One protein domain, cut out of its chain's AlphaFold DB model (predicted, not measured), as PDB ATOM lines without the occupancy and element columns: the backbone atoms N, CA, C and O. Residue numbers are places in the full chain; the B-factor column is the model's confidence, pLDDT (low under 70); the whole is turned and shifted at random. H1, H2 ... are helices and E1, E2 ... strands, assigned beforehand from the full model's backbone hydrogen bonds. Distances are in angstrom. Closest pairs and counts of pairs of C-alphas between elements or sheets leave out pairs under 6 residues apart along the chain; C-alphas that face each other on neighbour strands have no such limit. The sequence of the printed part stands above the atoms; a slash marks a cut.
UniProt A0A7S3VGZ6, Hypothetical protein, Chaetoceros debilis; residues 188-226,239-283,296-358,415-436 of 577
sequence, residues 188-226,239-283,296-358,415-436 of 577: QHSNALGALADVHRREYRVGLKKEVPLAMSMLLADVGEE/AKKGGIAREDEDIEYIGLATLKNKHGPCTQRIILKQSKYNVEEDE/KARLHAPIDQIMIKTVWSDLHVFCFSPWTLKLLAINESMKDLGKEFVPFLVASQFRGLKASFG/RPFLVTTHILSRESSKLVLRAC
ATOM      1  N   GLN A 188     -45.136 -13.618   2.055       45.84
ATOM      2  CA  GLN A 188     -45.684 -14.570   3.034       45.84
ATOM      3  C   GLN A 188     -45.129 -16.002   2.857       45.84
ATOM      4  O   GLN A 188     -45.173 -16.803   3.786       45.84
ATOM      5  N   HIS A 189     -44.536 -16.315   1.698       44.56
ATOM      6  CA  HIS A 189     -43.897 -17.606   1.392       44.56
ATOM      7  C   HIS A 189     -42.368 -17.614   1.547       44.56
ATOM      8  O   HIS A 189     -41.722 -18.615   1.254       44.56
ATOM      9  N   SER A 190     -41.762 -16.530   2.037       57.72
ATOM     10  CA  SER A 190     -40.300 -16.407   2.165       57.72
ATOM     11  C   SER A 190     -39.672 -17.174   3.344       57.72
ATOM     12  O   SER A 190     -38.469 -17.056   3.591       57.72
ATOM     13  N   ASN A 191     -40.468 -17.980   4.051       75.31
ATOM     14  CA  ASN A 191     -40.029 -18.808   5.171       75.31
ATOM     15  C   ASN A 191     -39.532 -20.180   4.682       75.31
ATOM     16  O   ASN A 191     -40.067 -20.750   3.732       75.31
ATOM     17  N   ALA A 192     -38.534 -20.748   5.362       86.44
ATOM     18  CA  ALA A 192     -37.847 -21.965   4.918       86.44
ATOM     19  C   ALA A 192     -38.762 -23.187   4.712       86.44
ATOM     20  O   ALA A 192     -38.609 -23.918   3.735       86.44
ATOM     21  N   LEU A 193     -39.739 -23.386   5.601       90.25
ATOM     22  CA  LEU A 193     -40.728 -24.462   5.479       90.25
ATOM     23  C   LEU A 193     -41.673 -24.250   4.280       90.25
ATOM     24  O   LEU A 193     -42.016 -25.208   3.591       90.25
ATOM     25  N   GLY A 194     -42.060 -23.000   3.997       89.12
ATOM     26  CA  GLY A 194     -42.874 -22.653   2.827       89.12
ATOM     27  C   GLY A 194     -42.122 -22.905   1.520       89.12
ATOM     28  O   GLY A 194     -42.643 -23.563   0.623       89.12
ATOM     29  N   ALA A 195     -40.852 -22.492   1.460       87.56
ATOM     30  CA  ALA A 195     -39.981 -22.763   0.319       87.56
ATOM     31  C   ALA A 195     -39.801 -24.273   0.067       87.56
ATOM     32  O   ALA A 195     -39.841 -24.721  -1.081       87.56
ATOM     33  N   LEU A 196     -39.669 -25.076   1.131       91.56
ATOM     34  CA  LEU A 196     -39.638 -26.536   1.020       91.56
ATOM     35  C   LEU A 196     -40.955 -27.095   0.464       91.56
ATOM     36  O   LEU A 196     -40.919 -27.925  -0.445       91.56
ATOM     37  N   ALA A 197     -42.099 -26.640   0.983       91.75
ATOM     38  CA  ALA A 197     -43.413 -27.071   0.514       91.75
ATOM     39  C   ALA A 197     -43.616 -26.746  -0.973       91.75
ATOM     40  O   ALA A 197     -44.096 -27.590  -1.729       91.75
ATOM     41  N   ASP A 198     -43.187 -25.569  -1.427       90.19
ATOM     42  CA  ASP A 198     -43.299 -25.161  -2.829       90.19
ATOM     43  C   ASP A 198     -42.408 -25.990  -3.758       90.19
ATOM     44  O   ASP A 198     -42.845 -26.397  -4.841       90.19
ATOM     45  N   VAL A 199     -41.185 -26.310  -3.322       89.06
ATOM     46  CA  VAL A 199     -40.319 -27.255  -4.039       89.06
ATOM     47  C   VAL A 199     -40.982 -28.629  -4.103       89.06
ATOM     48  O   VAL A 199     -41.092 -29.190  -5.194       89.06
ATOM     49  N   HIS A 200     -41.498 -29.142  -2.985       93.06
ATOM     50  CA  HIS A 200     -42.173 -30.439  -2.941       93.06
ATOM     51  C   HIS A 200     -43.386 -30.485  -3.881       93.06
ATOM     52  O   HIS A 200     -43.482 -31.380  -4.720       93.06
ATOM     53  N   ARG A 201     -44.267 -29.475  -3.832       91.88
ATOM     54  CA  ARG A 201     -45.425 -29.329  -4.734       91.88
ATOM     55  C   ARG A 201     -45.011 -29.343  -6.200       91.88
ATOM     56  O   ARG A 201     -45.643 -30.008  -7.025       91.88
ATOM     57  N   ARG A 202     -43.966 -28.584  -6.546       89.75
ATOM     58  CA  ARG A 202     -43.465 -28.488  -7.919       89.75
ATOM     59  C   ARG A 202     -42.942 -29.835  -8.402       89.75
ATOM     60  O   ARG A 202     -43.370 -30.298  -9.459       89.75
ATOM     61  N   GLU A 203     -42.048 -30.460  -7.641       89.69
ATOM     62  CA  GLU A 203     -41.431 -31.731  -8.027       89.69
ATOM     63  C   GLU A 203     -42.453 -32.874  -8.042       89.69
ATOM     64  O   GLU A 203     -42.411 -33.699  -8.951       89.69
ATOM     65  N   TYR A 204     -43.433 -32.885  -7.133       90.25
ATOM     66  CA  TYR A 204     -44.506 -33.881  -7.117       90.25
ATOM     67  C   TYR A 204     -45.371 -33.795  -8.384       90.25
ATOM     68  O   TYR A 204     -45.571 -34.790  -9.082       90.25
ATOM     69  N   ARG A 205     -45.805 -32.583  -8.768       87.19
ATOM     70  CA  ARG A 205     -46.580 -32.356 -10.004       87.19
ATOM     71  C   ARG A 205     -45.796 -32.715 -11.265       87.19
ATOM     72  O   ARG A 205     -46.368 -33.254 -12.212       87.19
ATOM     73  N   VAL A 206     -44.503 -32.390 -11.309       84.81
ATOM     74  CA  VAL A 206     -43.626 -32.754 -12.434       84.81
ATOM     75  C   VAL A 206     -43.418 -34.266 -12.484       84.81
ATOM     76  O   VAL A 206     -43.463 -34.839 -13.572       84.81
ATOM     77  N   GLY A 207     -43.237 -34.902 -11.328       81.75
ATOM     78  CA  GLY A 207     -43.070 -36.342 -11.193       81.75
ATOM     79  C   GLY A 207     -44.269 -37.121 -11.722       81.75
ATOM     80  O   GLY A 207     -44.094 -38.018 -12.542       81.75
ATOM     81  N   LEU A 208     -45.489 -36.695 -11.375       82.06
ATOM     82  CA  LEU A 208     -46.724 -37.277 -11.912       82.06
ATOM     83  C   LEU A 208     -46.820 -37.151 -13.443       82.06
ATOM     84  O   LEU A 208     -47.213 -38.097 -14.114       82.06
ATOM     85  N   LYS A 209     -46.419 -36.009 -14.022       82.50
ATOM     86  CA  LYS A 209     -46.438 -35.805 -15.486       82.50
ATOM     87  C   LYS A 209     -45.390 -36.630 -16.231       82.50
ATOM     88  O   LYS A 209     -45.615 -37.001 -17.376       82.50
ATOM     89  N   LYS A 210     -44.223 -36.838 -15.618       78.94
ATOM     90  CA  LYS A 210     -43.104 -37.596 -16.200       78.94
ATOM     91  C   LYS A 210     -43.149 -39.084 -15.842       78.94
ATOM     92  O   LYS A 210     -42.234 -39.806 -16.222       78.94
ATOM     93  N   GLU A 211     -44.168 -39.518 -15.101       81.00
ATOM     94  CA  GLU A 211     -44.308 -40.873 -14.556       81.00
ATOM     95  C   GLU A 211     -43.099 -41.330 -13.707       81.00
ATOM     96  O   GLU A 211     -42.777 -42.517 -13.643       81.00
ATOM     97  N   VAL A 212     -42.429 -40.375 -13.051       84.94
ATOM     98  CA  VAL A 212     -41.334 -40.604 -12.098       84.94
ATOM     99  C   VAL A 212     -41.782 -40.030 -10.752       84.94
ATOM    100  O   VAL A 212     -41.644 -38.823 -10.536       84.94
ATOM    101  N   PRO A 213     -42.366 -40.842  -9.857       88.81
ATOM    102  CA  PRO A 213     -42.973 -40.332  -8.637       88.81
ATOM    103  C   PRO A 213     -41.931 -39.699  -7.712       88.81
ATOM    104  O   PRO A 213     -40.787 -40.149  -7.624       88.81
ATOM    105  N   LEU A 214     -42.329 -38.644  -7.006       91.94
ATOM    106  CA  LEU A 214     -41.542 -38.077  -5.916       91.94
ATOM    107  C   LEU A 214     -41.816 -38.891  -4.652       91.94
ATOM    108  O   LEU A 214     -42.977 -39.091  -4.315       91.94
ATOM    109  N   ALA A 215     -40.774 -39.347  -3.962       93.38
ATOM    110  CA  ALA A 215     -40.906 -39.957  -2.640       93.38
ATOM    111  C   ALA A 215     -40.855 -38.885  -1.554       93.38
ATOM    112  O   ALA A 215     -41.776 -38.723  -0.756       93.38
ATOM    113  N   MET A 216     -39.775 -38.102  -1.566       95.38
ATOM    114  CA  MET A 216     -39.465 -37.173  -0.489       95.38
ATOM    115  C   MET A 216     -38.751 -35.919  -1.000       95.38
ATOM    116  O   MET A 216     -37.974 -35.966  -1.963       95.38
ATOM    117  N   SER A 217     -38.975 -34.805  -0.307       95.25
ATOM    118  CA  SER A 217     -38.125 -33.613  -0.354       95.25
ATOM    119  C   SER A 217     -37.572 -33.316   1.038       95.25
ATOM    120  O   SER A 217     -38.337 -33.346   1.995       95.25
ATOM    121  N   MET A 218     -36.282 -33.007   1.167       94.88
ATOM    122  CA  MET A 218     -35.682 -32.627   2.457       94.88
ATOM    123  C   MET A 218     -35.052 -31.235   2.436       94.88
ATOM    124  O   MET A 218     -34.565 -30.784   1.394       94.88
ATOM    125  N   LEU A 219     -35.033 -30.578   3.593       93.69
ATOM    126  CA  LEU A 219     -34.440 -29.255   3.769       93.69
ATOM    127  C   LEU A 219     -32.997 -29.356   4.266       93.69
ATOM    128  O   LEU A 219     -32.734 -29.957   5.306       93.69
ATOM    129  N   LEU A 220     -32.081 -28.718   3.545       92.94
ATOM    130  CA  LEU A 220     -30.673 -28.607   3.918       92.94
ATOM    131  C   LEU A 220     -30.303 -27.146   4.155       92.94
ATOM    132  O   LEU A 220     -30.779 -26.257   3.449       92.94
ATOM    133  N   ALA A 221     -29.412 -26.899   5.110       91.62
ATOM    134  CA  ALA A 221     -28.860 -25.574   5.373       91.62
ATOM    135  C   ALA A 221     -27.376 -25.516   4.996       91.62
ATOM    136  O   ALA A 221     -26.598 -26.366   5.423       91.62
ATOM    137  N   ASP A 222     -26.963 -24.515   4.215       90.94
ATOM    138  CA  ASP A 222     -25.539 -24.276   3.960       90.94
ATOM    139  C   ASP A 222     -24.886 -23.570   5.159       90.94
ATOM    140  O   ASP A 222     -25.143 -22.391   5.423       90.94
ATOM    141  N   VAL A 223     -24.053 -24.313   5.895       87.94
ATOM    142  CA  VAL A 223     -23.309 -23.845   7.079       87.94
ATOM    143  C   VAL A 223     -21.804 -23.728   6.805       87.94
ATOM    144  O   VAL A 223     -20.981 -23.688   7.728       87.94
ATOM    145  N   GLY A 224     -21.409 -23.679   5.529       84.94
ATOM    146  CA  GLY A 224     -20.041 -23.361   5.140       84.94
ATOM    147  C   GLY A 224     -19.650 -21.973   5.646       84.94
ATOM    148  O   GLY A 224     -20.412 -21.015   5.513       84.94
ATOM    149  N   GLU A 225     -18.467 -21.840   6.239       84.12
ATOM    150  CA  GLU A 225     -17.874 -20.532   6.512       84.12
ATOM    151  C   GLU A 225     -16.485 -20.472   5.909       84.12
ATOM    152  O   GLU A 225     -15.754 -21.456   5.965       84.12
ATOM    153  N   GLU A 226     -16.138 -19.322   5.348       85.62
ATOM    154  CA  GLU A 226     -14.852 -19.072   4.710       85.62
ATOM    155  C   GLU A 226     -14.157 -17.913   5.432       85.62
ATOM    156  O   GLU A 226     -14.806 -17.055   6.044       85.62
ATOM    157  N   ALA A 239     -16.693 -21.906  15.949       79.62
ATOM    158  CA  ALA A 239     -17.094 -21.751  17.352       79.62
ATOM    159  C   ALA A 239     -16.492 -20.485  17.990       79.62
ATOM    160  O   ALA A 239     -17.213 -19.672  18.566       79.62
ATOM    161  N   LYS A 240     -15.183 -20.250  17.799       80.62
ATOM    162  CA  LYS A 240     -14.489 -19.049  18.308       80.62
ATOM    163  C   LYS A 240     -14.989 -17.743  17.689       80.62
ATOM    164  O   LYS A 240     -14.986 -16.716  18.361       80.62
ATOM    165  N   LYS A 241     -15.404 -17.768  16.419       80.12
ATOM    166  CA  LYS A 241     -16.021 -16.618  15.739       80.12
ATOM    167  C   LYS A 241     -17.497 -16.421  16.107       80.12
ATOM    168  O   LYS A 241     -18.080 -15.418  15.706       80.12
ATOM    169  N   GLY A 242     -18.103 -17.344  16.858       73.19
ATOM    170  CA  GLY A 242     -19.540 -17.334  17.133       73.19
ATOM    171  C   GLY A 242     -20.393 -17.751  15.927       73.19
ATOM    172  O   GLY A 242     -21.555 -17.354  15.835       73.19
ATOM    173  N   GLY A 243     -19.825 -18.518  14.997       79.06
ATOM    174  CA  GLY A 243     -20.549 -19.178  13.912       79.06
ATOM    175  C   GLY A 243     -21.286 -20.436  14.381       79.06
ATOM    176  O   GLY A 243     -21.224 -20.815  15.554       79.06
ATOM    177  N   ILE A 244     -21.979 -21.089  13.449       83.00
ATOM    178  CA  ILE A 244     -22.593 -22.402  13.683       83.00
ATOM    179  C   ILE A 244     -21.479 -23.443  13.592       83.00
ATOM    180  O   ILE A 244     -20.979 -23.719  12.501       83.00
ATOM    181  N   ALA A 245     -21.070 -23.977  14.740       83.50
ATOM    182  CA  ALA A 245     -20.126 -25.084  14.818       83.50
ATOM    183  C   ALA A 245     -20.882 -26.400  15.014       83.50
ATOM    184  O   ALA A 245     -21.835 -26.451  15.792       83.50
ATOM    185  N   ARG A 246     -20.448 -27.442  14.305       87.44
ATOM    186  CA  ARG A 246     -20.982 -28.804  14.417       87.44
ATOM    187  C   ARG A 246     -19.949 -29.745  15.019       87.44
ATOM    188  O   ARG A 246     -18.748 -29.574  14.805       87.44
ATOM    189  N   GLU A 247     -20.444 -30.738  15.742       83.44
ATOM    190  CA  GLU A 247     -19.668 -31.898  16.179       83.44
ATOM    191  C   GLU A 247     -19.450 -32.847  14.992       83.44
ATOM    192  O   GLU A 247     -20.214 -32.815  14.027       83.44
ATOM    193  N   ASP A 248     -18.415 -33.690  15.035       80.69
ATOM    194  CA  ASP A 248     -18.085 -34.583  13.914       80.69
ATOM    195  C   ASP A 248     -19.205 -35.596  13.602       80.69
ATOM    196  O   ASP A 248     -19.412 -35.927  12.432       80.69
ATOM    197  N   GLU A 249     -19.980 -36.006  14.613       82.38
ATOM    198  CA  GLU A 249     -21.162 -36.873  14.472       82.38
ATOM    199  C   GLU A 249     -22.307 -36.220  13.677       82.38
ATOM    200  O   GLU A 249     -23.106 -36.920  13.056       82.38
ATOM    201  N   ASP A 250     -22.378 -34.884  13.669       84.31
ATOM    202  CA  ASP A 250     -23.426 -34.113  12.988       84.31
ATOM    203  C   ASP A 250     -23.021 -33.715  11.553       84.31
ATOM    204  O   ASP A 250     -23.777 -33.052  10.831       84.31
ATOM    205  N   ILE A 251     -21.802 -34.066  11.126       89.00
ATOM    206  CA  ILE A 251     -21.311 -33.787   9.777       89.00
ATOM    207  C   ILE A 251     -21.633 -34.977   8.879       89.00
ATOM    208  O   ILE A 251     -21.289 -36.118   9.168       89.00
ATOM    209  N   GLU A 252     -22.239 -34.703   7.726       90.38
ATOM    210  CA  GLU A 252     -22.598 -35.725   6.746       90.38
ATOM    211  C   GLU A 252     -21.965 -35.446   5.379       90.38
ATOM    212  O   GLU A 252     -21.856 -34.305   4.927       90.38
ATOM    213  N   TYR A 253     -21.601 -36.517   4.679       91.75
ATOM    214  CA  TYR A 253     -21.328 -36.511   3.252       91.75
ATOM    215  C   TYR A 253     -22.646 -36.539   2.479       91.75
ATOM    216  O   TYR A 253     -23.285 -37.586   2.340       91.75
ATOM    217  N   ILE A 254     -23.033 -35.387   1.935       93.00
ATOM    218  CA  ILE A 254     -24.241 -35.255   1.121       93.00
ATOM    219  C   ILE A 254     -23.842 -35.073  -0.342       93.00
ATOM    220  O   ILE A 254     -23.138 -34.130  -0.713       93.00
ATOM    221  N   GLY A 255     -24.300 -36.000  -1.182       91.88
ATOM    222  CA  GLY A 255     -24.116 -35.974  -2.626       91.88
ATOM    223  C   GLY A 255     -25.393 -35.559  -3.339       91.88
ATOM    224  O   GLY A 255     -26.434 -36.202  -3.185       91.88
ATOM    225  N   LEU A 256     -25.296 -34.529  -4.175       91.25
ATOM    226  CA  LEU A 256     -26.375 -34.026  -5.013       91.25
ATOM    227  C   LEU A 256     -26.036 -34.178  -6.490       91.25
ATOM    228  O   LEU A 256     -24.920 -33.891  -6.920       91.25
ATOM    229  N   ALA A 257     -27.033 -34.579  -7.267       89.12
ATOM    230  CA  ALA A 257     -27.002 -34.579  -8.716       89.12
ATOM    231  C   ALA A 257     -27.981 -33.532  -9.251       89.12
ATOM    232  O   ALA A 257     -29.186 -33.582  -8.983       89.12
ATOM    233  N   THR A 258     -27.459 -32.602 -10.044       85.94
ATOM    234  CA  THR A 258     -28.260 -31.638 -10.794       85.94
ATOM    235  C   THR A 258     -28.753 -32.305 -12.073       85.94
ATOM    236  O   THR A 258     -27.951 -32.724 -12.911       85.94
ATOM    237  N   LEU A 259     -30.070 -32.430 -12.232       77.19
ATOM    238  CA  LEU A 259     -30.669 -33.047 -13.417       77.19
ATOM    239  C   LEU A 259     -30.863 -32.015 -14.535       77.19
ATOM    240  O   LEU A 259     -31.400 -30.932 -14.294       77.19
ATOM    241  N   LYS A 260     -30.489 -32.370 -15.773       68.44
ATOM    242  CA  LYS A 260     -30.701 -31.504 -16.945       68.44
ATOM    243  C   LYS A 260     -32.194 -31.323 -17.217       68.44
ATOM    244  O   LYS A 260     -32.898 -32.288 -17.515       68.44
ATOM    245  N   ASN A 261     -32.667 -30.079 -17.198       63.94
ATOM    246  CA  ASN A 261     -34.027 -29.719 -17.598       63.94
ATOM    247  C   ASN A 261     -33.949 -28.715 -18.757       63.94
ATOM    248  O   ASN A 261     -33.405 -27.631 -18.599       63.94
ATOM    249  N   LYS A 262     -34.488 -29.066 -19.935       54.72
ATOM    250  CA  LYS A 262     -34.392 -28.213 -21.139       54.72
ATOM    251  C   LYS A 262     -35.164 -26.885 -21.019       54.72
ATOM    252  O   LYS A 262     -34.791 -25.925 -21.677       54.72
ATOM    253  N   HIS A 263     -36.215 -26.829 -20.190       50.62
ATOM    254  CA  HIS A 263     -37.126 -25.675 -20.078       50.62
ATOM    255  C   HIS A 263     -37.660 -25.432 -18.647       50.62
ATOM    256  O   HIS A 263     -38.794 -24.992 -18.478       50.62
ATOM    257  N   GLY A 264     -36.896 -25.746 -17.596       54.78
ATOM    258  CA  GLY A 264     -37.376 -25.585 -16.216       54.78
ATOM    259  C   GLY A 264     -36.258 -25.452 -15.183       54.78
ATOM    260  O   GLY A 264     -35.093 -25.632 -15.535       54.78
ATOM    261  N   PRO A 265     -36.597 -25.150 -13.914       57.25
ATOM    262  CA  PRO A 265     -35.614 -25.076 -12.840       57.25
ATOM    263  C   PRO A 265     -34.884 -26.416 -12.685       57.25
ATOM    264  O   PRO A 265     -35.459 -27.491 -12.898       57.25
ATOM    265  N   CYS A 266     -33.603 -26.340 -12.332       63.78
ATOM    266  CA  CYS A 266     -32.775 -27.507 -12.064       63.78
ATOM    267  C   CYS A 266     -33.291 -28.248 -10.823       63.78
ATOM    268  O   CYS A 266     -33.302 -27.691  -9.725       63.78
ATOM    269  N   THR A 267     -33.698 -29.507 -10.988       73.06
ATOM    270  CA  THR A 267     -34.051 -30.377  -9.860       73.06
ATOM    271  C   THR A 267     -32.766 -30.918  -9.239       73.06
ATOM    272  O   THR A 267     -31.938 -31.515  -9.935       73.06
ATOM    273  N   GLN A 268     -32.614 -30.734  -7.929       85.06
ATOM    274  CA  GLN A 268     -31.524 -31.317  -7.151       85.06
ATOM    275  C   GLN A 268     -31.983 -32.653  -6.571       85.06
ATOM    276  O   GLN A 268     -32.863 -32.702  -5.710       85.06
ATOM    277  N   ARG A 269     -31.401 -33.743  -7.074       88.69
ATOM    278  CA  ARG A 269     -31.640 -35.105  -6.586       88.69
ATOM    279  C   ARG A 269     -30.545 -35.488  -5.598       88.69
ATOM    280  O   ARG A 269     -29.369 -35.292  -5.891       88.69
ATOM    281  N   ILE A 270     -30.913 -36.094  -4.477       91.75
ATOM    282  CA  ILE A 270     -29.939 -36.654  -3.536       91.75
ATOM    283  C   ILE A 270     -29.491 -38.018  -4.042       91.75
ATOM    284  O   ILE A 270     -30.323 -38.874  -4.323       91.75
ATOM    285  N   ILE A 271     -28.184 -38.233  -4.155       90.19
ATOM    286  CA  ILE A 271     -27.596 -39.503  -4.611       90.19
ATOM    287  C   ILE A 271     -26.872 -40.263  -3.494       90.19
ATOM    288  O   ILE A 271     -26.600 -41.463  -3.627       90.19
ATOM    289  N   LEU A 272     -26.531 -39.557  -2.418       89.62
ATOM    290  CA  LEU A 272     -25.729 -40.047  -1.308       89.62
ATOM    291  C   LEU A 272     -26.027 -39.213  -0.057       89.62
ATOM    292  O   LEU A 272     -26.060 -37.986  -0.138       89.62
ATOM    293  N   LYS A 273     -26.200 -39.891   1.076       90.94
ATOM    294  CA  LYS A 273     -26.240 -39.321   2.425       90.94
ATOM    295  C   LYS A 273     -25.578 -40.335   3.352       90.94
ATOM    296  O   LYS A 273     -26.071 -41.458   3.447       90.94
ATOM    297  N   GLN A 274     -24.440 -39.984   3.940       88.50
ATOM    298  CA  GLN A 274     -23.697 -40.836   4.876       88.50
ATOM    299  C   GLN A 274     -23.073 -39.968   5.968       88.50
ATOM    300  O   GLN A 274     -22.580 -38.886   5.663       88.50
ATOM    301  N   SER A 275     -23.078 -40.434   7.217       87.75
ATOM    302  CA  SER A 275     -22.376 -39.740   8.303       87.75
ATOM    303  C   SER A 275     -20.871 -39.713   8.028       87.75
ATOM    304  O   SER A 275     -20.308 -40.701   7.554       87.75
ATOM    305  N   LYS A 276     -20.223 -38.578   8.307       87.56
ATOM    306  CA  LYS A 276     -18.768 -38.434   8.218       87.56
ATOM    307  C   LYS A 276     -18.082 -39.388   9.189       87.56
ATOM    308  O   LYS A 276     -17.143 -40.063   8.784       87.56
ATOM    309  N   TYR A 277     -18.608 -39.476  10.410       84.69
ATOM    310  CA  TYR A 277     -18.155 -40.389  11.455       84.69
ATOM    311  C   TYR A 277     -18.063 -41.825  10.919       84.69
ATOM    312  O   TYR A 277     -16.975 -42.367  10.801       84.69
ATOM    313  N   ASN A 278     -19.162 -42.378  10.396       82.38
ATOM    314  CA  ASN A 278     -19.201 -43.758   9.884       82.38
ATOM    315  C   ASN A 278     -18.305 -44.016   8.656       82.38
ATOM    316  O   ASN A 278     -18.085 -45.167   8.286       82.38
ATOM    317  N   VAL A 279     -17.880 -42.971   7.940       83.50
ATOM    318  CA  VAL A 279     -17.017 -43.100   6.754       83.50
ATOM    319  C   VAL A 279     -15.544 -42.979   7.128       83.50
ATOM    320  O   VAL A 279     -14.706 -43.614   6.487       83.50
ATOM    321  N   GLU A 280     -15.227 -42.124   8.099       82.62
ATOM    322  CA  GLU A 280     -13.859 -41.793   8.498       82.62
ATOM    323  C   GLU A 280     -13.358 -42.602   9.690       82.62
ATOM    324  O   GLU A 280     -12.149 -42.815   9.792       82.62
ATOM    325  N   GLU A 281     -14.251 -43.065  10.563       72.69
ATOM    326  CA  GLU A 281     -13.877 -43.930  11.670       72.69
ATOM    327  C   GLU A 281     -13.524 -45.330  11.186       72.69
ATOM    328  O   GLU A 281     -14.284 -46.014  10.500       72.69
ATOM    329  N   ASP A 282     -12.332 -45.761  11.575       68.56
ATOM    330  CA  ASP A 282     -11.862 -47.119  11.388       68.56
ATOM    331  C   ASP A 282     -12.177 -47.892  12.670       68.56
ATOM    332  O   ASP A 282     -11.317 -48.032  13.539       68.56
ATOM    333  N   GLU A 283     -13.418 -48.376  12.803       65.69
ATOM    334  CA  GLU A 283     -13.884 -49.150  13.974       65.69
ATOM    335  C   GLU A 283     -12.939 -50.313  14.339       65.69
ATOM    336  O   GLU A 283     -12.895 -50.775  15.477       65.69
ATOM    337  N   LYS A 296     -21.745 -47.116  -9.472       80.56
ATOM    338  CA  LYS A 296     -21.724 -46.602 -10.851       80.56
ATOM    339  C   LYS A 296     -23.132 -46.432 -11.436       80.56
ATOM    340  O   LYS A 296     -23.389 -45.434 -12.097       80.56
ATOM    341  N   ALA A 297     -24.062 -47.335 -11.099       75.62
ATOM    342  CA  ALA A 297     -25.489 -47.267 -11.447       75.62
ATOM    343  C   ALA A 297     -26.133 -45.897 -11.147       75.62
ATOM    344  O   ALA A 297     -26.933 -45.406 -11.939       75.62
ATOM    345  N   ARG A 298     -25.730 -45.237 -10.052       77.69
ATOM    346  CA  ARG A 298     -26.257 -43.926  -9.634       77.69
ATOM    347  C   ARG A 298     -25.810 -42.776 -10.541       77.69
ATOM    348  O   ARG A 298     -26.411 -41.708 -10.505       77.69
ATOM    349  N   LEU A 299     -24.774 -42.995 -11.353       76.00
ATOM    350  CA  LEU A 299     -24.153 -42.001 -12.234       76.00
ATOM    351  C   LEU A 299     -24.658 -42.078 -13.681       76.00
ATOM    352  O   LEU A 299     -24.358 -41.197 -14.478       76.00
ATOM    353  N   HIS A 300     -25.413 -43.121 -14.039       71.06
ATOM    354  CA  HIS A 300     -25.862 -43.352 -15.419       71.06
ATOM    355  C   HIS A 300     -27.083 -42.509 -15.837       71.06
ATOM    356  O   HIS A 300     -27.479 -42.542 -17.001       71.06
ATOM    357  N   ALA A 301     -27.688 -41.752 -14.917       68.19
ATOM    358  CA  ALA A 301     -28.794 -40.845 -15.222       68.19
ATOM    359  C   ALA A 301     -28.299 -39.603 -16.012       68.19
ATOM    360  O   ALA A 301     -27.104 -39.309 -15.980       68.19
ATOM    361  N   PRO A 302     -29.176 -38.841 -16.704       68.81
ATOM    362  CA  PRO A 302     -28.797 -37.614 -17.418       68.81
ATOM    363  C   PRO A 302     -28.482 -36.469 -16.438       68.81
ATOM    364  O   PRO A 302     -29.247 -35.515 -16.270       68.81
ATOM    365  N   ILE A 303     -27.350 -36.606 -15.757       79.38
ATOM    366  CA  ILE A 303     -26.842 -35.688 -14.748       79.38
ATOM    367  C   ILE A 303     -25.986 -34.629 -15.443       79.38
ATOM    368  O   ILE A 303     -25.199 -34.935 -16.337       79.38
ATOM    369  N   ASP A 304     -26.171 -33.374 -15.050       79.88
ATOM    370  CA  ASP A 304     -25.326 -32.267 -15.493       79.88
ATOM    371  C   ASP A 304     -24.069 -32.157 -14.637       79.88
ATOM    372  O   ASP A 304     -22.949 -32.135 -15.138       79.88
ATOM    373  N   GLN A 305     -24.271 -32.154 -13.322       86.19
ATOM    374  CA  GLN A 305     -23.215 -31.997 -12.342       86.19
ATOM    375  C   GLN A 305     -23.520 -32.835 -11.108       86.19
ATOM    376  O   GLN A 305     -24.670 -32.919 -10.667       86.19
ATOM    377  N   ILE A 306     -22.469 -33.414 -10.533       88.31
ATOM    378  CA  ILE A 306     -22.507 -34.048  -9.219       88.31
ATOM    379  C   ILE A 306     -21.664 -33.214  -8.267       88.31
ATOM    380  O   ILE A 306     -20.527 -32.865  -8.579       88.31
ATOM    381  N   MET A 307     -22.228 -32.900  -7.107       90.44
ATOM    382  CA  MET A 307     -21.543 -32.206  -6.027       90.44
ATOM    383  C   MET A 307     -21.646 -33.036  -4.761       90.44
ATOM    384  O   MET A 307     -22.740 -33.434  -4.377       90.44
ATOM    385  N   ILE A 308     -20.516 -33.261  -4.103       92.06
ATOM    386  CA  ILE A 308     -20.466 -33.882  -2.783       92.06
ATOM    387  C   ILE A 308     -19.859 -32.853  -1.851       92.06
ATOM    388  O   ILE A 308     -18.768 -32.349  -2.120       92.06
ATOM    389  N   LYS A 309     -20.587 -32.500  -0.794       91.19
ATOM    390  CA  LYS A 309     -20.130 -31.520   0.188       91.19
ATOM    391  C   LYS A 309     -20.461 -31.980   1.601       91.19
ATOM    392  O   LYS A 309     -21.460 -32.656   1.821       91.19
ATOM    393  N   THR A 310     -19.640 -31.534   2.546       90.94
ATOM    394  CA  THR A 310     -19.844 -31.680   3.997       90.94
ATOM    395  C   THR A 310     -20.365 -30.394   4.648       90.94
ATOM    396  O   THR A 310     -20.662 -30.357   5.839       90.94
ATOM    397  N   VAL A 311     -20.480 -29.306   3.874       91.25
ATOM    398  CA  VAL A 311     -20.924 -27.984   4.360       91.25
ATOM    399  C   VAL A 311     -22.433 -27.886   4.554       91.25
ATOM    400  O   VAL A 311     -22.903 -26.946   5.185       91.25
ATOM    401  N   TRP A 312     -23.198 -28.828   4.005       92.00
ATOM    402  CA  TRP A 312     -24.643 -28.867   4.178       92.00
ATOM    403  C   TRP A 312     -24.985 -29.556   5.498       92.00
ATOM    404  O   TRP A 312     -24.418 -30.597   5.826       92.00
ATOM    405  N   SER A 313     -25.881 -28.946   6.265       90.62
ATOM    406  CA  SER A 313     -26.420 -29.485   7.510       90.62
ATOM    407  C   SER A 313     -27.815 -30.043   7.263       90.62
ATOM    408  O   SER A 313     -28.649 -29.359   6.662       90.62
ATOM    409  N   ASP A 314     -28.073 -31.257   7.751       91.75
ATOM    410  CA  ASP A 314     -29.414 -31.839   7.778       91.75
ATOM    411  C   ASP A 314     -30.218 -31.229   8.935       91.75
ATOM    412  O   ASP A 314     -29.809 -31.274  10.094       91.75
ATOM    413  N   LEU A 315     -31.360 -30.623   8.614       91.50
ATOM    414  CA  LEU A 315     -32.268 -30.025   9.598       91.50
ATOM    415  C   LEU A 315     -33.317 -31.021  10.113       91.50
ATOM    416  O   LEU A 315     -34.113 -30.668  10.980       91.50
ATOM    417  N   HIS A 316     -33.335 -32.248   9.580       92.25
ATOM    418  CA  HIS A 316     -34.333 -33.287   9.850       92.25
ATOM    419  C   HIS A 316     -35.770 -32.857   9.510       92.25
ATOM    420  O   HIS A 316     -36.734 -33.338  10.105       92.25
ATOM    421  N   VAL A 317     -35.918 -31.955   8.534       95.06
ATOM    422  CA  VAL A 317     -37.217 -31.535   8.001       95.06
ATOM    423  C   VAL A 317     -37.463 -32.239   6.671       95.06
ATOM    424  O   VAL A 317     -36.757 -32.002   5.684       95.06
ATOM    425  N   PHE A 318     -38.491 -33.082   6.643       95.88
ATOM    426  CA  PHE A 318     -38.811 -33.958   5.519       95.88
ATOM    427  C   PHE A 318     -40.251 -33.746   5.057       95.88
ATOM    428  O   PHE A 318     -41.163 -33.692   5.868       95.88
ATOM    429  N   CYS A 319     -40.476 -33.666   3.750       96.12
ATOM    430  CA  CYS A 319     -41.802 -33.723   3.137       96.12
ATOM    431  C   CYS A 319     -41.956 -35.054   2.407       96.12
ATOM    432  O   CYS A 319     -41.271 -35.276   1.405       96.12
ATOM    433  N   PHE A 320     -42.850 -35.916   2.884       96.25
ATOM    434  CA  PHE A 320     -43.162 -37.205   2.275       96.25
ATOM    435  C   PHE A 320     -44.411 -37.122   1.408       96.25
ATOM    436  O   PHE A 320     -45.407 -36.489   1.765       96.25
ATOM    437  N   SER A 321     -44.349 -37.807   0.268       94.31
ATOM    438  CA  SER A 321     -45.532 -38.067  -0.544       94.31
ATOM    439  C   SER A 321     -46.380 -39.172   0.095       94.31
ATOM    440  O   SER A 321     -45.810 -40.058   0.738       94.31
ATOM    441  N   PRO A 322     -47.708 -39.185  -0.115       91.75
ATOM    442  CA  PRO A 322     -48.597 -40.108   0.593       91.75
ATOM    443  C   PRO A 322     -48.215 -41.590   0.433       91.75
ATOM    444  O   PRO A 322     -48.138 -42.334   1.407       91.75
ATOM    445  N   TRP A 323     -47.843 -42.006  -0.782       91.00
ATOM    446  CA  TRP A 323     -47.425 -43.385  -1.057       91.00
ATOM    447  C   TRP A 323     -46.178 -43.826  -0.275       91.00
ATOM    448  O   TRP A 323     -45.999 -45.010   0.006       91.00
ATOM    449  N   THR A 324     -45.296 -42.888   0.079       92.25
ATOM    450  CA  THR A 324     -44.070 -43.187   0.824       92.25
ATOM    451  C   THR A 324     -44.377 -43.552   2.275       92.25
ATOM    452  O   THR A 324     -43.649 -44.343   2.862       92.25
ATOM    453  N   LEU A 325     -45.481 -43.052   2.837       91.00
ATOM    454  CA  LEU A 325     -45.946 -43.451   4.168       91.00
ATOM    455  C   LEU A 325     -46.504 -44.875   4.159       91.00
ATOM    456  O   LEU A 325     -46.214 -45.641   5.067       91.00
ATOM    457  N   LYS A 326     -47.199 -45.282   3.088       89.38
ATOM    458  CA  LYS A 326     -47.612 -46.686   2.895       89.38
ATOM    459  C   LYS A 326     -46.400 -47.623   2.862       89.38
ATOM    460  O   LYS A 326     -46.404 -48.668   3.500       89.38
ATOM    461  N   LEU A 327     -45.320 -47.205   2.196       90.31
ATOM    462  CA  LEU A 327     -44.055 -47.944   2.207       90.31
ATOM    463  C   LEU A 327     -43.412 -48.007   3.605       90.31
ATOM    464  O   LEU A 327     -42.788 -49.014   3.943       90.31
ATOM    465  N   LEU A 328     -43.536 -46.950   4.412       91.00
ATOM    466  CA  LEU A 328     -43.040 -46.931   5.791       91.00
ATOM    467  C   LEU A 328     -43.841 -47.874   6.698       91.00
ATOM    468  O   LEU A 328     -43.238 -48.590   7.497       91.00
ATOM    469  N   ALA A 329     -45.169 -47.886   6.555       88.00
ATOM    470  CA  ALA A 329     -46.079 -48.726   7.332       88.00
ATOM    471  C   ALA A 329     -45.758 -50.220   7.182       88.00
ATOM    472  O   ALA A 329     -45.723 -50.936   8.170       88.00
ATOM    473  N   ILE A 330     -45.427 -50.650   5.964       86.25
ATOM    474  CA  ILE A 330     -45.069 -52.038   5.635       86.25
ATOM    475  C   ILE A 330     -43.692 -52.442   6.179       86.25
ATOM    476  O   ILE A 330     -43.442 -53.601   6.502       86.25
ATOM    477  N   ASN A 331     -42.746 -51.505   6.221       84.62
ATOM    478  CA  ASN A 331     -41.365 -51.792   6.602       84.62
ATOM    479  C   ASN A 331     -41.156 -51.610   8.107       84.62
ATOM    480  O   ASN A 331     -40.425 -50.710   8.513       84.62
ATOM    481  N   GLU A 332     -41.760 -52.461   8.934       83.75
ATOM    482  CA  GLU A 332     -41.716 -52.350  10.404       83.75
ATOM    483  C   GLU A 332     -40.307 -52.470  11.009       83.75
ATOM    484  O   GLU A 332     -40.049 -51.969  12.102       83.75
ATOM    485  N   SER A 333     -39.357 -53.063  10.278       86.50
ATOM    486  CA  SER A 333     -37.979 -53.229  10.752       86.50
ATOM    487  C   SER A 333     -37.211 -51.914  10.920       86.50
ATOM    488  O   SER A 333     -36.163 -51.920  11.550       86.50
ATOM    489  N   MET A 334     -37.665 -50.815  10.304       88.44
ATOM    490  CA  MET A 334     -36.971 -49.524  10.371       88.44
ATOM    491  C   MET A 334     -37.503 -48.698  11.545       88.44
ATOM    492  O   MET A 334     -38.685 -48.365  11.565       88.44
ATOM    493  N   LYS A 335     -36.650 -48.328  12.491       89.25
ATOM    494  CA  LYS A 335     -36.989 -47.595  13.715       89.25
ATOM    495  C   LYS A 335     -36.708 -46.102  13.597       89.25
ATOM    496  O   LYS A 335     -37.499 -45.284  14.071       89.25
ATOM    497  N   ASP A 336     -35.661 -45.723  12.865       89.94
ATOM    498  CA  ASP A 336     -35.261 -44.324  12.712       89.94
ATOM    499  C   ASP A 336     -35.508 -43.762  11.312       89.94
ATOM    500  O   ASP A 336     -34.949 -44.201  10.303       89.94
ATOM    501  N   LEU A 337     -36.274 -42.674  11.249       90.69
ATOM    502  CA  LEU A 337     -36.607 -42.005  10.000       90.69
ATOM    503  C   LEU A 337     -35.359 -41.439   9.305       90.69
ATOM    504  O   LEU A 337     -35.137 -41.672   8.118       90.69
ATOM    505  N   GLY A 338     -34.526 -40.700  10.044       87.31
ATOM    506  CA  GLY A 338     -33.365 -40.001   9.481       87.31
ATOM    507  C   GLY A 338     -32.158 -40.902   9.200       87.31
ATOM    508  O   GLY A 338     -31.430 -40.651   8.237       87.31
ATOM    509  N   LYS A 339     -31.949 -41.938  10.025       86.69
ATOM    510  CA  LYS A 339     -30.785 -42.839   9.942       86.69
ATOM    511  C   LYS A 339     -31.034 -44.070   9.074       86.69
ATOM    512  O   LYS A 339     -30.090 -44.567   8.472       86.69
ATOM    513  N   GLU A 340     -32.279 -44.530   8.958       90.31
ATOM    514  CA  GLU A 340     -32.592 -45.769   8.236       90.31
ATOM    515  C   GLU A 340     -33.494 -45.503   7.033       90.31
ATOM    516  O   GLU A 340     -33.101 -45.774   5.896       90.31
ATOM    517  N   PHE A 341     -34.670 -44.904   7.246       92.75
ATOM    518  CA  PHE A 341     -35.661 -44.762   6.175       92.75
ATOM    519  C   PHE A 341     -35.217 -43.799   5.067       92.75
ATOM    520  O   PHE A 341     -35.337 -44.107   3.880       92.75
ATOM    521  N   VAL A 342     -34.653 -42.640   5.419       92.94
ATOM    522  CA  VAL A 342     -34.153 -41.670   4.433       92.94
ATOM    523  C   VAL A 342     -33.000 -42.255   3.599       92.94
ATOM    524  O   VAL A 342     -33.094 -42.219   2.366       92.94
ATOM    525  N   PRO A 343     -31.942 -42.847   4.191       90.69
ATOM    526  CA  PRO A 343     -30.913 -43.552   3.424       90.69
ATOM    527  C   PRO A 343     -31.459 -44.707   2.580       90.69
ATOM    528  O   PRO A 343     -31.017 -44.882   1.440       90.69
ATOM    529  N   PHE A 344     -32.456 -45.446   3.082       91.56
ATOM    530  CA  PHE A 344     -33.148 -46.482   2.318       91.56
ATOM    531  C   PHE A 344     -33.818 -45.909   1.063       91.56
ATOM    532  O   PHE A 344     -33.564 -46.407  -0.033       91.56
ATOM    533  N   LEU A 345     -34.587 -44.820   1.168       92.69
ATOM    534  CA  LEU A 345     -35.191 -44.160   0.004       92.69
ATOM    535  C   LEU A 345     -34.126 -43.670  -0.986       92.69
ATOM    536  O   LEU A 345     -34.265 -43.866  -2.195       92.69
ATOM    537  N   VAL A 346     -33.035 -43.077  -0.489       91.25
ATOM    538  CA  VAL A 346     -31.923 -42.599  -1.327       91.25
ATOM    539  C   VAL A 346     -31.249 -43.752  -2.081       91.25
ATOM    540  O   VAL A 346     -30.847 -43.577  -3.234       91.25
ATOM    541  N   ALA A 347     -31.126 -44.932  -1.476       88.00
ATOM    542  CA  ALA A 347     -30.556 -46.107  -2.128       88.00
ATOM    543  C   ALA A 347     -31.539 -46.766  -3.111       88.00
ATOM    544  O   ALA A 347     -31.151 -47.134  -4.225       88.00
ATOM    545  N   SER A 348     -32.804 -46.892  -2.716       88.19
ATOM    546  CA  SER A 348     -33.836 -47.627  -3.450       88.19
ATOM    547  C   SER A 348     -34.402 -46.859  -4.646       88.19
ATOM    548  O   SER A 348     -34.879 -47.485  -5.593       88.19
ATOM    549  N   GLN A 349     -34.235 -45.530  -4.702       88.19
ATOM    550  CA  GLN A 349     -34.717 -44.696  -5.816       88.19
ATOM    551  C   GLN A 349     -34.211 -45.127  -7.204       88.19
ATOM    552  O   GLN A 349     -34.846 -44.822  -8.210       88.19
ATOM    553  N   PHE A 350     -33.072 -45.827  -7.271       84.75
ATOM    554  CA  PHE A 350     -32.485 -46.339  -8.515       84.75
ATOM    555  C   PHE A 350     -32.912 -47.772  -8.851       84.75
ATOM    556  O   PHE A 350     -32.778 -48.179 -10.000       84.75
ATOM    557  N   ARG A 351     -33.380 -48.534  -7.856       83.75
ATOM    558  CA  ARG A 351     -33.871 -49.909  -8.030       83.75
ATOM    559  C   ARG A 351     -35.304 -49.918  -8.553       83.75
ATOM    560  O   ARG A 351     -35.635 -50.767  -9.367       83.75
ATOM    561  N   GLY A 352     -36.087 -48.933  -8.119       82.81
ATOM    562  CA  GLY A 352     -37.464 -48.722  -8.539       82.81
ATOM    563  C   GLY A 352     -38.480 -48.973  -7.430       82.81
ATOM    564  O   GLY A 352     -38.131 -49.318  -6.298       82.81
ATOM    565  N   LEU A 353     -39.746 -48.711  -7.747       83.56
ATOM    566  CA  LEU A 353     -40.860 -48.785  -6.810       83.56
ATOM    567  C   LEU A 353     -41.161 -50.230  -6.385       83.56
ATOM    568  O   LEU A 353     -41.152 -50.513  -5.193       83.56
ATOM    569  N   LYS A 354     -41.354 -51.161  -7.326       81.44
ATOM    570  CA  LYS A 354     -41.660 -52.579  -7.041       81.44
ATOM    571  C   LYS A 354     -40.574 -53.240  -6.183       81.44
ATOM    572  O   LYS A 354     -40.878 -53.935  -5.219       81.44
ATOM    573  N   ALA A 355     -39.308 -52.969  -6.486       83.50
ATOM    574  CA  ALA A 355     -38.154 -53.463  -5.743       83.50
ATOM    575  C   ALA A 355     -38.068 -52.893  -4.320       83.50
ATOM    576  O   ALA A 355     -37.452 -53.515  -3.457       83.50
ATOM    577  N   SER A 356     -38.662 -51.720  -4.074       83.12
ATOM    578  CA  SER A 356     -38.683 -51.090  -2.749       83.12
ATOM    579  C   SER A 356     -39.723 -51.709  -1.818       83.12
ATOM    580  O   SER A 356     -39.476 -51.768  -0.618       83.12
ATOM    581  N   PHE A 357     -40.853 -52.177  -2.359       80.56
ATOM    582  CA  PHE A 357     -41.844 -52.946  -1.596       80.56
ATOM    583  C   PHE A 357     -41.363 -54.386  -1.369       80.56
ATOM    584  O   PHE A 357     -41.505 -54.896  -0.265       80.56
ATOM    585  N   GLY A 358     -40.688 -54.969  -2.371       66.00
ATOM    586  CA  GLY A 358     -39.928 -56.218  -2.276       66.00
ATOM    587  C   GLY A 358     -40.762 -57.490  -2.059       66.00
ATOM    588  O   GLY A 358     -41.693 -57.517  -1.269       66.00
ATOM    589  N   ARG A 415     -39.781 -48.765 -12.251       73.56
ATOM    590  CA  ARG A 415     -39.533 -47.355 -12.539       73.56
ATOM    591  C   ARG A 415     -38.860 -46.692 -11.343       73.56
ATOM    592  O   ARG A 415     -39.340 -46.861 -10.221       73.56
ATOM    593  N   PRO A 416     -37.786 -45.911 -11.559       85.75
ATOM    594  CA  PRO A 416     -37.144 -45.166 -10.487       85.75
ATOM    595  C   PRO A 416     -38.082 -44.087  -9.936       85.75
ATOM    596  O   PRO A 416     -38.978 -43.605 -10.630       85.75
ATOM    597  N   PHE A 417     -37.820 -43.656  -8.707       89.75
ATOM    598  CA  PHE A 417     -38.493 -42.518  -8.081       89.75
ATOM    599  C   PHE A 417     -37.486 -41.414  -7.740       89.75
ATOM    600  O   PHE A 417     -36.284 -41.550  -7.975       89.75
ATOM    601  N   LEU A 418     -37.973 -40.276  -7.246       89.44
ATOM    602  CA  LEU A 418     -37.147 -39.119  -6.906       89.44
ATOM    603  C   LEU A 418     -37.060 -38.905  -5.399       89.44
ATOM    604  O   LEU A 418     -38.076 -38.840  -4.709       89.44
ATOM    605  N   VAL A 419     -35.837 -38.680  -4.924       93.12
ATOM    606  CA  VAL A 419     -35.564 -38.052  -3.631       93.12
ATOM    607  C   VAL A 419     -34.884 -36.714  -3.898       93.12
ATOM    608  O   VAL A 419     -33.822 -36.655  -4.521       93.12
ATOM    609  N   THR A 420     -35.527 -35.626  -3.482       92.88
ATOM    610  CA  THR A 420     -35.117 -34.252  -3.814       92.88
ATOM    611  C   THR A 420     -34.733 -33.461  -2.574       92.88
ATOM    612  O   THR A 420     -35.017 -33.866  -1.446       92.88
ATOM    613  N   THR A 421     -34.094 -32.312  -2.772       92.06
ATOM    614  CA  THR A 421     -33.762 -31.397  -1.681       92.06
ATOM    615  C   THR A 421     -34.051 -29.946  -2.036       92.06
ATOM    616  O   THR A 421     -34.034 -29.564  -3.208       92.06
ATOM    617  N   HIS A 422     -34.304 -29.143  -1.006       91.56
ATOM    618  CA  HIS A 422     -34.189 -27.696  -1.055       91.56
ATOM    619  C   HIS A 422     -33.031 -27.261  -0.153       91.56
ATOM    620  O   HIS A 422     -33.016 -27.587   1.033       91.56
ATOM    621  N   ILE A 423     -32.071 -26.525  -0.714       89.50
ATOM    622  CA  ILE A 423     -30.926 -25.999   0.031       89.50
ATOM    623  C   ILE A 423     -31.172 -24.524   0.321       89.50
ATOM    624  O   ILE A 423     -31.335 -23.718  -0.598       89.50
ATOM    625  N   LEU A 424     -31.150 -24.168   1.600       88.31
ATOM    626  CA  LEU A 424     -31.157 -22.783   2.037       88.31
ATOM    627  C   LEU A 424     -29.793 -22.156   1.761       88.31
ATOM    628  O   LEU A 424     -28.752 -22.706   2.131       88.31
ATOM    629  N   SER A 425     -29.813 -20.979   1.133       84.06
ATOM    630  CA  SER A 425     -28.609 -20.172   0.952       84.06
ATOM    631  C   SER A 425     -27.997 -19.801   2.300       84.06
ATOM    632  O   SER A 425     -28.686 -19.763   3.318       84.06
ATOM    633  N   ARG A 426     -26.716 -19.431   2.296       80.31
ATOM    634  CA  ARG A 426     -25.972 -19.020   3.495       80.31
ATOM    635  C   ARG A 426     -26.629 -17.892   4.300       80.31
ATOM    636  O   ARG A 426     -26.495 -17.811   5.515       80.31
ATOM    637  N   GLU A 427     -27.321 -16.983   3.625       79.00
ATOM    638  CA  GLU A 427     -28.053 -15.904   4.296       79.00
ATOM    639  C   GLU A 427     -29.298 -16.434   5.010       79.00
ATOM    640  O   GLU A 427     -29.630 -15.988   6.104       79.00
ATOM    641  N   SER A 428     -29.962 -17.414   4.398       80.62
ATOM    642  CA  SER A 428     -31.192 -18.013   4.914       80.62
ATOM    643  C   SER A 428     -30.916 -19.125   5.929       80.62
ATOM    644  O   SER A 428     -31.780 -19.411   6.750       80.62
ATOM    645  N   SER A 429     -29.724 -19.733   5.925       81.44
ATOM    646  CA  SER A 429     -29.343 -20.767   6.893       81.44
ATOM    647  C   SER A 429     -29.212 -20.225   8.314       81.44
ATOM    648  O   SER A 429     -29.485 -20.945   9.261       81.44
ATOM    649  N   LYS A 430     -28.908 -18.934   8.493       81.56
ATOM    650  CA  LYS A 430     -28.957 -18.289   9.820       81.56
ATOM    651  C   LYS A 430     -30.368 -18.237  10.404       81.56
ATOM    652  O   LYS A 430     -30.530 -18.134  11.613       81.56
ATOM    653  N   LEU A 431     -31.389 -18.306   9.547       84.25
ATOM    654  CA  LEU A 431     -32.788 -18.262   9.956       84.25
ATOM    655  C   LEU A 431     -33.320 -19.629  10.400       84.25
ATOM    656  O   LEU A 431     -34.449 -19.702  10.873       84.25
ATOM    657  N   VAL A 432     -32.553 -20.710  10.229       89.19
ATOM    658  CA  VAL A 432     -33.004 -22.067  10.543       89.19
ATOM    659  C   VAL A 432     -31.870 -22.883  11.131       89.19
ATOM    660  O   VAL A 432     -30.845 -23.090  10.490       89.19
ATOM    661  N   LEU A 433     -32.075 -23.419  12.326       89.81
ATOM    662  CA  LEU A 433     -31.113 -24.319  12.949       89.81
ATOM    663  C   LEU A 433     -31.820 -25.347  13.829       89.81
ATOM    664  O   LEU A 433     -32.969 -25.166  14.228       89.81
ATOM    665  N   ARG A 434     -31.108 -26.418  14.159       89.75
ATOM    666  CA  ARG A 434     -31.565 -27.418  15.118       89.75
ATOM    667  C   ARG A 434     -30.816 -27.248  16.431       89.75
ATOM    668  O   ARG A 434     -29.590 -27.160  16.427       89.75
ATOM    669  N   ALA A 435     -31.531 -27.220  17.548       87.56
ATOM    670  CA  ALA A 435     -30.928 -27.195  18.876       87.56
ATOM    671  C   ALA A 435     -30.584 -28.623  19.344       87.56
ATOM    672  O   ALA A 435     -31.210 -29.140  20.261       87.56
ATOM    673  N   CYS A 436     -29.622 -29.279  18.681       81.44
ATOM    674  CA  CYS A 436     -29.153 -30.621  19.061       81.44
ATOM    675  C   CYS A 436     -28.045 -30.595  20.124       81.44
ATOM    676  O   CYS A 436     -28.007 -31.468  20.985       81.44
TER     677      CYS A 436
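What this domain is: This is residues 188 to 226, 239 to 283, 296 to 358 and 415 to 436 of the 577 residues of the protein "Hypothetical protein" of Chaetoceros debilis (UniProt A0A7S3VGZ6). Two small, strongly twisted sheets, E5-E1-E6 and E3-E2-E4, stand partly face to face with their strands crossed. The long helix H1 covers one face of the first sheet; H5 packs on its other face, beside E3, with H4 and H6 near one end. The 169 printed residues hold seven named helices and seven named strands, in the order H1 E1 E2 E3 H2 H3 E4 E5 H4 H5 H6 E6 H7 E7. The first sheet is mixed, the second all antiparallel; the class is mixed, helices and strands. The whole is compact, with a radius of gyration of the C-alphas of 16.2 A and spans of 49 by 44 by 30 A.

How they stand to each other: E1, residues 214 to 222, is the inner strand between E5, residues 312 to 320, and E6, residues 418 to 424. E5 and E1 are antiparallel (N 217 to O 319, 2.9 A); E1 and E6 are parallel (N 420 to O 216, 2.9 A). H1, residues 192 to 210, is on this sheet at a height of 8.4 A, its closest C-alphas to E1 being Tyr 204 and Leu 214, 5.3 A. H4, residues 322 to 330, and H5, residues 337 to 348, are on the face opposite H1: three layers, helices on both faces of a sheet. H6, residues 353 to 357, only just touches H4, with 3 pairs of C-alphas within 8 A; the closest are Leu 327 and Phe 357, 6.7 A. H7, residues 426 to 429, is on H1's face, over none of the strands; E7, residues 432 to 434, pairs with no named strand. E2, residues 252 to 259, and E3, residues 267 to 275, form a hairpin (N 255 to O 272, 2.9 A); E4, residues 303 to 309, is E2's other antiparallel neighbour (N 256 to O 307, 2.8 A). The sheets form a sandwich, two sheets face to face, strands at 62 degrees; the closest C-alphas of E3 and E6 are Arg 269 and Thr 420, 4.5 A. H2, residues 276 to 280, and H3, residues 296 to 299, only graze the second sheet. Every O i to N i+4 pair is within hydrogen-bond range in H1, H2 and H6, against 4 of 5 in H4 and 6 of 8 in H5; H3 and H7 are too short for one.

Where its parts are: H1 spans 26.8 A from C-alpha 192 at (-37.847, -21.965, 4.918), E3 23.5 A, E1 23.3 A. E7 ends at C-alpha 434, (-31.565, -27.418, 15.118).

The domain as a whole: Residues 227 to 238, 284 to 295 and 359 to 414 are not printed; the C-alpha gaps are 13.1, 26.2 and 13.6 A. Of the links printed whole, none is long. Fifteen residues are under pLDDT 70, among them 260 to 266.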